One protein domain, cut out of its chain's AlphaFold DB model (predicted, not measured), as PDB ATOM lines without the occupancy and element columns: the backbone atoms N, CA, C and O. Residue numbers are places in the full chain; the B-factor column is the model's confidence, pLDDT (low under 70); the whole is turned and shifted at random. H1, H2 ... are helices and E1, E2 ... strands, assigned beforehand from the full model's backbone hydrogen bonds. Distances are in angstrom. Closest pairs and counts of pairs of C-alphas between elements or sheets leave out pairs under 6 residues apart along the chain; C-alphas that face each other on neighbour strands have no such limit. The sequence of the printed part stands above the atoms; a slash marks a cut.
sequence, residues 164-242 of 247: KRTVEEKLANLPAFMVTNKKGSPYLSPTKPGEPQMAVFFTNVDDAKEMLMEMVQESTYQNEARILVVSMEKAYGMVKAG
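What this domain is: This is residues 164 to 242 of the 247 residues of an uncharacterized protein of Ectocarpus sp. CCAP 1310/34 (UniProt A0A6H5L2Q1). A narrow two-stranded ribbon, E1 and E2, has the longest helix, H2, running along it; H1 and H3 pack together at one end, and residues 181 to 204 make a drawn-out loop. The printed part has 79 residues, with three named helices and two antiparallel strands in the order H1, E1, H2, E2, H3; the class is mixed. It is only just compact, close to loose (radius of gyration of the C-alphas 13.9 A), and elongated, spanning 49 by 30 by 21 A.

Where its parts are: E1, residues 175 to 180, spans 15.4 A; E2, 226 to 231, 16.5 A; H2, 205 to 217, 18.2 A; H3, 232 to 240, 12.0 A; H1, 167 to 172, 8.7 A. C-alpha 167 is at (6.509, -22.791, -43.228), C-alpha 240 at (-0.680, -13.910, -37.154).

How they stand to each other: E1 and E2 are antiparallel, with N 178 and O 228 3.0 A apart, within hydrogen-bond range. The closest C-alphas of E1 and H2, Phe 177 and Val 205, are 6.2 A apart. H3 and H1 touch, C-alphas Glu 233 and Leu 171 closest at 4.7 A, at a steep tilt of 52 degrees, opposite ways. H2 is apart from both. In H1, H2 and H3 every O i to N i+4 pair is within hydrogen-bond range.

The domain as a whole: The farthest C-alphas, Lys 164 and Ser 219, are 48.8 A apart. The printed part has no cut; E1 to H2 is a long link. Residue 193 is under pLDDT 70.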
ATOM      1  N   LYS A 164       9.672 -29.821 -48.859       77.88
ATOM      2  CA  LYS A 164       8.248 -30.181 -48.947       77.88
ATOM      3  C   LYS A 164       7.451 -29.814 -47.696       77.88
ATOM      4  O   LYS A 164       6.237 -29.990 -47.685       77.88
ATOM      5  N   ARG A 165       8.125 -29.346 -46.641       79.12
ATOM      6  CA  ARG A 165       7.485 -28.949 -45.384       79.12
ATOM      7  C   ARG A 165       6.891 -27.551 -45.496       79.12
ATOM      8  O   ARG A 165       7.499 -26.664 -46.118       79.12
ATOM      9  N   THR A 166       5.734 -27.344 -44.874       85.19
ATOM     10  CA  THR A 166       5.125 -26.009 -44.791       85.19
ATOM     11  C   THR A 166       5.992 -25.076 -43.943       85.19
ATOM     12  O   THR A 166       6.913 -25.508 -43.245       85.19
ATOM     13  N   VAL A 167       5.748 -23.765 -44.027       84.81
ATOM     14  CA  VAL A 167       6.509 -22.791 -43.228       84.81
ATOM     15  C   VAL A 167       6.289 -23.044 -41.736       84.81
ATOM     16  O   VAL A 167       7.250 -22.986 -40.976       84.81
ATOM     17  N   GLU A 168       5.074 -23.408 -41.322       86.44
ATOM     18  CA  GLU A 168       4.782 -23.754 -39.929       86.44
ATOM     19  C   GLU A 168       5.597 -24.967 -39.456       86.44
ATOM     20  O   GLU A 168       6.294 -24.881 -38.445       86.44
ATOM     21  N   GLU A 169       5.630 -26.049 -40.243       86.81
ATOM     22  CA  GLU A 169       6.406 -27.260 -39.930       86.81
ATOM     23  C   GLU A 169       7.920 -26.992 -39.856       86.81
ATOM     24  O   GLU A 169       8.645 -27.626 -39.085       86.81
ATOM     25  N   LYS A 170       8.425 -26.044 -40.655       87.00
ATOM     26  CA  LYS A 170       9.831 -25.610 -40.604       87.00
ATOM     27  C   LYS A 170      10.135 -24.827 -39.327       87.00
ATOM     28  O   LYS A 170      11.216 -24.981 -38.762       87.00
ATOM     29  N   LEU A 171       9.189 -24.008 -38.870       88.69
ATOM     30  CA  LEU A 171       9.311 -23.202 -37.654       88.69
ATOM     31  C   LEU A 171       9.058 -24.011 -36.372       88.69
ATOM     32  O   LEU A 171       9.466 -23.573 -35.296       88.69
ATOM     33  N   ALA A 172       8.433 -25.187 -36.466       88.25
ATOM     34  CA  ALA A 172       8.157 -26.054 -35.319       88.25
ATOM     35  C   ALA A 172       9.438 -26.498 -34.591       88.25
ATOM     36  O   ALA A 172       9.462 -26.580 -33.364       88.25
ATOM     37  N   ASN A 173      10.523 -26.717 -35.344       88.56
ATOM     38  CA  ASN A 173      11.810 -27.175 -34.810       88.56
ATOM     39  C   ASN A 173      12.700 -26.045 -34.272       88.56
ATOM     40  O   ASN A 173      13.726 -26.322 -33.652       88.56
ATOM     41  N   LEU A 174      12.355 -24.779 -34.526       91.75
ATOM     42  CA  LEU A 174      13.157 -23.642 -34.081       91.75
ATOM     43  C   LEU A 174      12.677 -23.166 -32.704       91.75
ATOM     44  O   LEU A 174      11.497 -22.828 -32.561       91.75
ATOM     45  N   PRO A 175      13.558 -23.109 -31.692       93.25
ATOM     46  CA  PRO A 175      13.187 -22.602 -30.383       93.25
ATOM     47  C   PRO A 175      13.085 -21.073 -30.392       93.25
ATOM     48  O   PRO A 175      13.868 -20.374 -31.034       93.25
ATOM     49  N   ALA A 176      12.132 -20.566 -29.624       94.50
ATOM     50  CA  ALA A 176      11.986 -19.174 -29.254       94.50
ATOM     51  C   ALA A 176      11.885 -19.074 -27.732       94.50
ATOM     52  O   ALA A 176      11.230 -19.885 -27.073       94.50
ATOM     53  N   PHE A 177      12.522 -18.061 -27.170       94.94
ATOM     54  CA  PHE A 177      12.597 -17.833 -25.736       94.94
ATOM     55  C   PHE A 177      11.782 -16.597 -25.393       94.94
ATOM     56  O   PHE A 177      11.857 -15.583 -26.078       94.94
ATOM     57  N   MET A 178      10.997 -16.661 -24.332       93.56
ATOM     58  CA  MET A 178      10.289 -15.498 -23.804       93.56
ATOM     59  C   MET A 178      10.434 -15.467 -22.291       93.56
ATOM     60  O   MET A 178      10.584 -16.515 -21.662       93.56
ATOM     61  N   VAL A 179      10.349 -14.282 -21.695       93.31
ATOM     62  CA  VAL A 179      10.310 -14.160 -20.236       93.31
ATOM     63  C   VAL A 179       8.856 -14.063 -19.793       93.31
ATOM     64  O   VAL A 179       8.090 -13.220 -20.263       93.31
ATOM     65  N   THR A 180       8.469 -14.963 -18.898       92.88
ATOM     66  CA  THR A 180       7.105 -15.135 -18.401       92.88
ATOM     67  C   THR A 180       7.069 -15.109 -16.885       92.88
ATOM     68  O   THR A 180       8.062 -15.421 -16.228       92.88
ATOM     69  N   ASN A 181       5.896 -14.847 -16.322       92.19
ATOM     70  CA  ASN A 181       5.640 -15.112 -14.911       92.19
ATOM     71  C   ASN A 181       5.568 -16.634 -14.625       92.19
ATOM     72  O   ASN A 181       5.563 -17.466 -15.537       92.19
ATOM     73  N   LYS A 182       5.418 -17.024 -13.350       89.75
ATOM     74  CA  LYS A 182       5.234 -18.437 -12.945       89.75
ATOM     75  C   LYS A 182       4.044 -19.129 -13.612       89.75
ATOM     76  O   LYS A 182       4.052 -20.350 -13.726       89.75
ATOM     77  N   LYS A 183       3.021 -18.368 -14.010       87.75
ATOM     78  CA  LYS A 183       1.808 -18.873 -14.668       87.75
ATOM     79  C   LYS A 183       2.003 -19.067 -16.181       87.75
ATOM     80  O   LYS A 183       1.082 -19.525 -16.848       87.75
ATOM     81  N   GLY A 184       3.177 -18.729 -16.722       85.62
ATOM     82  CA  GLY A 184       3.488 -18.828 -18.149       85.62
ATOM     83  C   GLY A 184       2.946 -17.669 -18.990       85.62
ATOM     84  O   GLY A 184       2.965 -17.751 -20.216       85.62
ATOM     85  N   SER A 185       2.457 -16.592 -18.367       88.75
ATOM     86  CA  SER A 185       2.049 -15.379 -19.083       88.75
ATOM     87  C   SER A 185       3.281 -14.528 -19.412       88.75
ATOM     88  O   SER A 185       4.080 -14.281 -18.504       88.75
ATOM     89  N   PRO A 186       3.455 -14.075 -20.666       90.19
ATOM     90  CA  PRO A 186       4.598 -13.253 -21.053       90.19
ATOM     91  C   PRO A 186       4.536 -11.882 -20.386       90.19
ATOM     92  O   PRO A 186       3.456 -11.299 -20.259       90.19
ATOM     93  N   TYR A 187       5.694 -11.354 -19.998       89.25
ATOM     94  CA  TYR A 187       5.770  -9.957 -19.592       89.25
ATOM     95  C   TYR A 187       5.631  -9.057 -20.813       89.25
ATOM     96  O   TYR A 187       6.252  -9.277 -21.856       89.25
ATOM     97  N   LEU A 188       4.773  -8.052 -20.673       86.94
ATOM     98  CA  LEU A 188       4.477  -7.106 -21.728       86.94
ATOM     99  C   LEU A 188       5.332  -5.861 -21.529       86.94
ATOM    100  O   LEU A 188       5.347  -5.262 -20.454       86.94
ATOM    101  N   SER A 189       6.051  -5.477 -22.576       81.50
ATOM    102  CA  SER A 189       6.807  -4.236 -22.598       81.50
ATOM    103  C   SER A 189       5.832  -3.063 -22.699       81.50
ATOM    104  O   SER A 189       5.005  -3.049 -23.623       81.50
ATOM    105  N   PRO A 190       5.902  -2.083 -21.779       75.88
ATOM    106  CA  PRO A 190       5.054  -0.906 -21.841       75.88
ATOM    107  C   PRO A 190       5.426  -0.087 -23.077       75.88
ATOM    108  O   PRO A 190       6.536   0.428 -23.207       75.88
ATOM    109  N   THR A 191       4.477   0.022 -23.993       75.94
ATOM    110  CA  THR A 191       4.509   0.945 -25.126       75.94
ATOM    111  C   THR A 191       3.923   2.293 -24.716       75.94
ATOM    112  O   THR A 191       3.480   2.478 -23.576       75.94
ATOM    113  N   LYS A 192       3.959   3.286 -25.612       77.50
ATOM    114  CA  LYS A 192       3.396   4.607 -25.303       77.50
ATOM    115  C   LYS A 192       1.901   4.480 -24.970       77.50
ATOM    116  O   LYS A 192       1.244   3.565 -25.466       77.50
ATOM    117  N   PRO A 193       1.337   5.384 -24.151       69.94
ATOM    118  CA  PRO A 193      -0.099   5.390 -23.896       69.94
ATOM    119  C   PRO A 193      -0.865   5.484 -25.226       69.94
ATOM    120  O   PRO A 193      -0.636   6.403 -26.008       69.94
ATOM    121  N   GLY A 194      -1.731   4.502 -25.492       72.25
ATOM    122  CA  GLY A 194      -2.459   4.352 -26.761       72.25
ATOM    123  C   GLY A 194      -1.842   3.362 -27.761       72.25
ATOM    124  O   GLY A 194      -2.483   3.046 -28.759       72.25
ATOM    125  N   GLU A 195      -0.644   2.834 -27.502       76.94
ATOM    126  CA  GLU A 195      -0.020   1.774 -28.304       76.94
ATOM    127  C   GLU A 195      -0.214   0.394 -27.646       76.94
ATOM    128  O   GLU A 195      -0.195   0.293 -26.414       76.94
ATOM    129  N   PRO A 196      -0.357  -0.685 -28.437       75.81
ATOM    130  CA  PRO A 196      -0.525  -2.033 -27.907       75.81
ATOM    131  C   PRO A 196       0.740  -2.495 -27.182       75.81
ATOM    132  O   PRO A 196       1.833  -2.436 -27.741       75.81
ATOM    133  N   GLN A 197       0.579  -3.002 -25.960       83.50
ATOM    134  CA  GLN A 197       1.692  -3.581 -25.214       83.50
ATOM    135  C   GLN A 197       2.246  -4.804 -25.954       83.50
ATOM    136  O   GLN A 197       1.491  -5.609 -26.506       83.50
ATOM    137  N   MET A 198       3.570  -4.952 -25.962       83.12
ATOM    138  CA  MET A 198       4.246  -5.958 -26.783       83.12
ATOM    139  C   MET A 198       4.892  -7.046 -25.932       83.12
ATOM    140  O   MET A 198       5.670  -6.755 -25.027       83.12
ATOM    141  N   ALA A 199       4.621  -8.308 -26.261       86.94
ATOM    142  CA  ALA A 199       5.418  -9.432 -25.780       86.94
ATOM    143  C   ALA A 199       6.659  -9.595 -26.668       86.94
ATOM    144  O   ALA A 199       6.559  -9.525 -27.895       86.94
ATOM    145  N   VAL A 200       7.816  -9.839 -26.054       89.88
ATOM    146  CA  VAL A 200       9.087 -10.015 -26.770       89.88
ATOM    147  C   VAL A 200       9.457 -11.495 -26.814       89.88
ATOM    148  O   VAL A 200       9.438 -12.182 -25.792       89.88
ATOM    149  N   PHE A 201       9.805 -11.970 -28.009       93.00
ATOM    150  CA  PHE A 201      10.379 -13.292 -28.240       93.00
ATOM    151  C   PHE A 201      11.833 -13.128 -28.677       93.00
ATOM    152  O   PHE A 201      12.137 -12.313 -29.549       93.00
ATOM    153  N   PHE A 202      12.714 -13.931 -28.102       94.19
ATOM    154  CA  PHE A 202      14.136 -13.976 -28.400       94.19
ATOM    155  C   PHE A 202      14.459 -15.256 -29.161       94.19
ATOM    156  O   PHE A 202      13.956 -16.331 -28.839       94.19
ATOM    157  N   THR A 203      15.329 -15.156 -30.158       94.06
ATOM    158  CA  THR A 203      15.872 -16.324 -30.868       94.06
ATOM    159  C   THR A 203      17.060 -16.935 -30.130       94.06
ATOM    160  O   THR A 203      17.324 -18.123 -30.279       94.06
ATOM    161  N   ASN A 204      17.759 -16.138 -29.318       94.38
ATOM    162  CA  ASN A 204      18.875 -16.587 -28.492       94.38
ATOM    163  C   ASN A 204      18.463 -16.662 -27.025       94.38
ATOM    164  O   ASN A 204      17.705 -15.830 -26.524       94.38
ATOM    165  N   VAL A 205      19.018 -17.643 -26.317       94.31
ATOM    166  CA  VAL A 205      18.772 -17.809 -24.880       94.31
ATOM    167  C   VAL A 205      19.448 -16.700 -24.078       94.31
ATOM    168  O   VAL A 205      18.906 -16.263 -23.070       94.31
ATOM    169  N   ASP A 206      20.636 -16.261 -24.492       95.62
ATOM    170  CA  ASP A 206      21.438 -15.330 -23.697       95.62
ATOM    171  C   ASP A 206      20.818 -13.929 -23.658       95.62
ATOM    172  O   ASP A 206      20.723 -13.355 -22.577       95.62
ATOM    173  N   ASP A 207      20.235 -13.465 -24.768       93.69
ATOM    174  CA  ASP A 207      19.443 -12.226 -24.812       93.69
ATOM    175  C   ASP A 207      18.228 -12.304 -23.859       93.69
ATOM    176  O   ASP A 207      17.914 -11.363 -23.127       93.69
ATOM    177  N   ALA A 208      17.556 -13.462 -23.807       92.81
ATOM    178  CA  ALA A 208      16.434 -13.685 -22.892       92.81
ATOM    179  C   ALA A 208      16.879 -13.734 -21.419       92.81
ATOM    180  O   ALA A 208      16.139 -13.293 -20.535       92.81
ATOM    181  N   LYS A 209      18.077 -14.268 -21.140       93.94
ATOM    182  CA  LYS A 209      18.676 -14.258 -19.797       93.94
ATOM    183  C   LYS A 209      19.048 -12.853 -19.365       93.94
ATOM    184  O   LYS A 209      18.805 -12.532 -18.209       93.94
ATOM    185  N   GLU A 210      19.601 -12.040 -20.258       93.69
ATOM    186  CA  GLU A 210      19.933 -10.647 -19.958       93.69
ATOM    187  C   GLU A 210      18.675  -9.893 -19.514       93.69
ATOM    188  O   GLU A 210      18.652  -9.345 -18.411       93.69
ATOM    189  N   MET A 211      17.580  -9.997 -20.276       90.94
ATOM    190  CA  MET A 211      16.306  -9.387 -19.880       90.94
ATOM    191  C   MET A 211      15.775  -9.957 -18.556       90.94
ATOM    192  O   MET A 211      15.315  -9.205 -17.700       90.94
ATOM    193  N   LEU A 212      15.849 -11.278 -18.352       90.44
ATOM    194  CA  LEU A 212      15.442 -11.894 -17.088       90.44
ATOM    195  C   LEU A 212      16.263 -11.358 -15.906       90.44
ATOM    196  O   LEU A 212      15.694 -11.087 -14.853       90.44
ATOM    197  N   MET A 213      17.580 -11.210 -16.058       91.00
ATOM    198  CA  MET A 213      18.461 -10.693 -15.009       91.00
ATOM    199  C   MET A 213      18.129  -9.242 -14.668       91.00
ATOM    200  O   MET A 213      18.063  -8.910 -13.486       91.00
ATOM    201  N   GLU A 214      17.852  -8.404 -15.670       87.44
ATOM    202  CA  GLU A 214      17.393  -7.031 -15.437       87.44
ATOM    203  C   GLU A 214      16.051  -7.000 -14.693       87.44
ATOM    204  O   GLU A 214      15.890  -6.240 -13.741       87.44
ATOM    205  N   MET A 215      15.105  -7.869 -15.060       86.25
ATOM    206  CA  MET A 215      13.811  -7.958 -14.375       86.25
ATOM    207  C   MET A 215      13.939  -8.469 -12.940       86.25
ATOM    208  O   MET A 215      13.283  -7.953 -12.045       86.25
ATOM    209  N   VAL A 216      14.783  -9.473 -12.699       88.25
ATOM    210  CA  VAL A 216      15.042 -10.005 -11.352       88.25
ATOM    211  C   VAL A 216      15.810  -8.990 -10.503       88.25
ATOM    212  O   VAL A 216      15.715  -9.012  -9.282       88.25
ATOM    213  N   GLN A 217      16.543  -8.051 -11.096       86.25
ATOM    214  CA  GLN A 217      17.127  -6.961 -10.317       86.25
ATOM    215  C   GLN A 217      16.041  -6.065  -9.698       86.25
ATOM    216  O   GLN A 217      16.219  -5.552  -8.592       86.25
ATOM    217  N   GLU A 218      14.893  -5.939 -10.360       84.88
ATOM    218  CA  GLU A 218      13.728  -5.228  -9.852       84.88
ATOM    219  C   GLU A 218      12.938  -6.120  -8.873       84.88
ATOM    220  O   GLU A 218      12.480  -7.219  -9.201       84.88
ATOM    221  N   SER A 219      12.776  -5.660  -7.628       73.38
ATOM    222  CA  SER A 219      12.219  -6.461  -6.523       73.38
ATOM    223  C   SER A 219      10.821  -7.021  -6.801       73.38
ATOM    224  O   SER A 219      10.453  -8.064  -6.264       73.38
ATOM    225  N   THR A 220      10.059  -6.367  -7.676       82.00
ATOM    226  CA  THR A 220       8.709  -6.763  -8.087       82.00
ATOM    227  C   THR A 220       8.674  -8.121  -8.800       82.00
ATOM    228  O   THR A 220       7.684  -8.841  -8.683       82.00
ATOM    229  N   TYR A 221       9.744  -8.509  -9.507       80.62
ATOM    230  CA  TYR A 221       9.742  -9.696 -10.379       80.62
ATOM    231  C   TYR A 221      10.678 -10.824  -9.919       80.62
ATOM    232  O   TYR A 221      10.668 -11.901 -10.522       80.62
ATOM    233  N   GLN A 222      11.422 -10.623  -8.822       72.44
ATOM    234  CA  GLN A 222      12.511 -11.488  -8.331       72.44
ATOM    235  C   GLN A 222      12.196 -12.980  -8.225       72.44
ATOM    236  O   GLN A 222      13.081 -13.815  -8.388       72.44
ATOM    237  N   ASN A 223      10.940 -13.332  -7.962       80.75
ATOM    238  CA  ASN A 223      10.537 -14.723  -7.787       80.75
ATOM    239  C   ASN A 223       9.606 -15.221  -8.882       80.75
ATOM    240  O   ASN A 223       9.371 -16.426  -8.970       80.75
ATOM    241  N   GLU A 224       9.046 -14.322  -9.685       86.44
ATOM    242  CA  GLU A 224       8.000 -14.664 -10.638       86.44
ATOM    243  C   GLU A 224       8.526 -14.876 -12.047       86.44
ATOM    244  O   GLU A 224       7.984 -15.724 -12.759       86.44
ATOM    245  N   ALA A 225       9.585 -14.159 -12.418       90.12
ATOM    246  CA  ALA A 225      10.105 -14.177 -13.769       90.12
ATOM    247  C   ALA A 225      10.908 -15.448 -14.069       90.12
ATOM    248  O   ALA A 225      11.736 -15.904 -13.280       90.12
ATOM    249  N   ARG A 226      10.631 -16.048 -15.228       92.31
ATOM    250  CA  ARG A 226      11.262 -17.272 -15.735       92.31
ATOM    251  C   ARG A 226      11.352 -17.210 -17.252       92.31
ATOM    252  O   ARG A 226      10.535 -16.553 -17.887       92.31
ATOM    253  N   ILE A 227      12.298 -17.935 -17.839       93.38
ATOM    254  CA  ILE A 227      12.338 -18.125 -19.291       93.38
ATOM    255  C   ILE A 227      11.468 -19.329 -19.650       93.38
ATOM    256  O   ILE A 227      11.676 -20.426 -19.129       93.38
ATOM    257  N   LEU A 228      10.511 -19.122 -20.549       94.00
ATOM    258  CA  LEU A 228       9.728 -20.175 -21.181       94.00
ATOM    259  C   LEU A 228      10.238 -20.389 -22.607       94.00
ATOM    260  O   LEU A 228      10.397 -19.436 -23.373       94.00
ATOM    261  N   VAL A 229      10.463 -21.652 -22.960       94.19
ATOM    262  CA  VAL A 229      10.809 -22.062 -24.323       94.19
ATOM    263  C   VAL A 229       9.526 -22.417 -25.063       94.19
ATOM    264  O   VAL A 229       8.713 -23.203 -24.574       94.19
ATOM    265  N   VAL A 230       9.340 -21.846 -26.245       92.56
ATOM    266  CA  VAL A 230       8.231 -22.149 -27.153       92.56
ATOM    267  C   VAL A 230       8.768 -22.387 -28.561       92.56
ATOM    268  O   VAL A 230       9.867 -21.951 -28.881       92.56
ATOM    269  N   SER A 231       8.014 -23.073 -29.418       93.31
ATOM    270  CA  SER A 231       8.382 -23.173 -30.833       93.31
ATOM    271  C   SER A 231       8.134 -21.843 -31.551       93.31
ATOM    272  O   SER A 231       7.176 -21.119 -31.251       93.31
ATOM    273  N   MET A 232       8.968 -21.535 -32.542       92.44
ATOM    274  CA  MET A 232       8.763 -20.389 -33.430       92.44
ATOM    275  C   MET A 232       7.461 -20.506 -34.223       92.44
ATOM    276  O   MET A 232       6.866 -19.485 -34.550       92.44
ATOM    277  N   GLU A 233       6.974 -21.719 -34.484       92.94
ATOM    278  CA  GLU A 233       5.642 -21.947 -35.055       92.94
ATOM    279  C   GLU A 233       4.543 -21.338 -34.175       92.94
ATOM    280  O   GLU A 233       3.698 -20.578 -34.653       92.94
ATOM    281  N   LYS A 234       4.583 -21.605 -32.865       90.38
ATOM    282  CA  LYS A 234       3.614 -21.049 -31.916       90.38
ATOM    283  C   LYS A 234       3.732 -19.529 -31.830       90.38
ATOM    284  O   LYS A 234       2.712 -18.841 -31.818       90.38
ATOM    285  N   ALA A 235       4.957 -19.003 -31.800       89.62
ATOM    286  CA  ALA A 235       5.199 -17.562 -31.822       89.62
ATOM    287  C   ALA A 235       4.644 -16.918 -33.109       89.62
ATOM    288  O   ALA A 235       3.940 -15.911 -33.046       89.62
ATOM    289  N   TYR A 236       4.875 -17.544 -34.264       90.62
ATOM    290  CA  TYR A 236       4.358 -17.108 -35.560       90.62
ATOM    291  C   TYR A 236       2.825 -17.110 -35.597       90.62
ATOM    292  O   TYR A 236       2.214 -16.124 -36.016       90.62
ATOM    293  N   GLY A 237       2.192 -18.163 -35.076       90.00
ATOM    294  CA  GLY A 237       0.738 -18.230 -34.930       90.00
ATOM    295  C   GLY A 237       0.177 -17.109 -34.051       90.00
ATOM    296  O   GLY A 237      -0.843 -16.511 -34.395       90.00
ATOM    297  N   MET A 238       0.864 -16.761 -32.957       86.38
ATOM    298  CA  MET A 238       0.463 -15.652 -32.079       86.38
ATOM    299  C   MET A 238       0.564 -14.288 -32.767       86.38
ATOM    300  O   MET A 238      -0.320 -13.458 -32.582       86.38
ATOM    301  N   VAL A 239       1.599 -14.062 -33.580       87.19
ATOM    302  CA  VAL A 239       1.743 -12.819 -34.357       87.19
ATOM    303  C   VAL A 239       0.666 -12.725 -35.441       87.19
ATOM    304  O   VAL A 239       0.076 -11.664 -35.631       87.19
ATOM    305  N   LYS A 240       0.357 -13.841 -36.112       88.88
ATOM    306  CA  LYS A 240      -0.680 -13.910 -37.154       88.88
ATOM    307  C   LYS A 240      -2.095 -13.699 -36.603       88.88
ATOM    308  O   LYS A 240      -2.927 -13.118 -37.292       88.88
ATOM    309  N   ALA A 241      -2.364 -14.151 -35.377       85.50
ATOM    310  CA  ALA A 241      -3.659 -13.990 -34.713       85.50
ATOM    311  C   ALA A 241      -3.970 -12.537 -34.300       85.50
ATOM    312  O   ALA A 241      -5.127 -12.219 -34.030       85.50
ATOM    313  N   GLY A 242      -2.967 -11.655 -34.273       80.38
ATOM    314  CA  GLY A 242      -3.134 -10.253 -33.902       80.38
ATOM    315  C   GLY A 242      -3.173 -10.004 -32.386       80.38
ATOM    316  O   GLY A 242      -3.039 -10.930 -31.579       80.38
TER     317      GLY A 242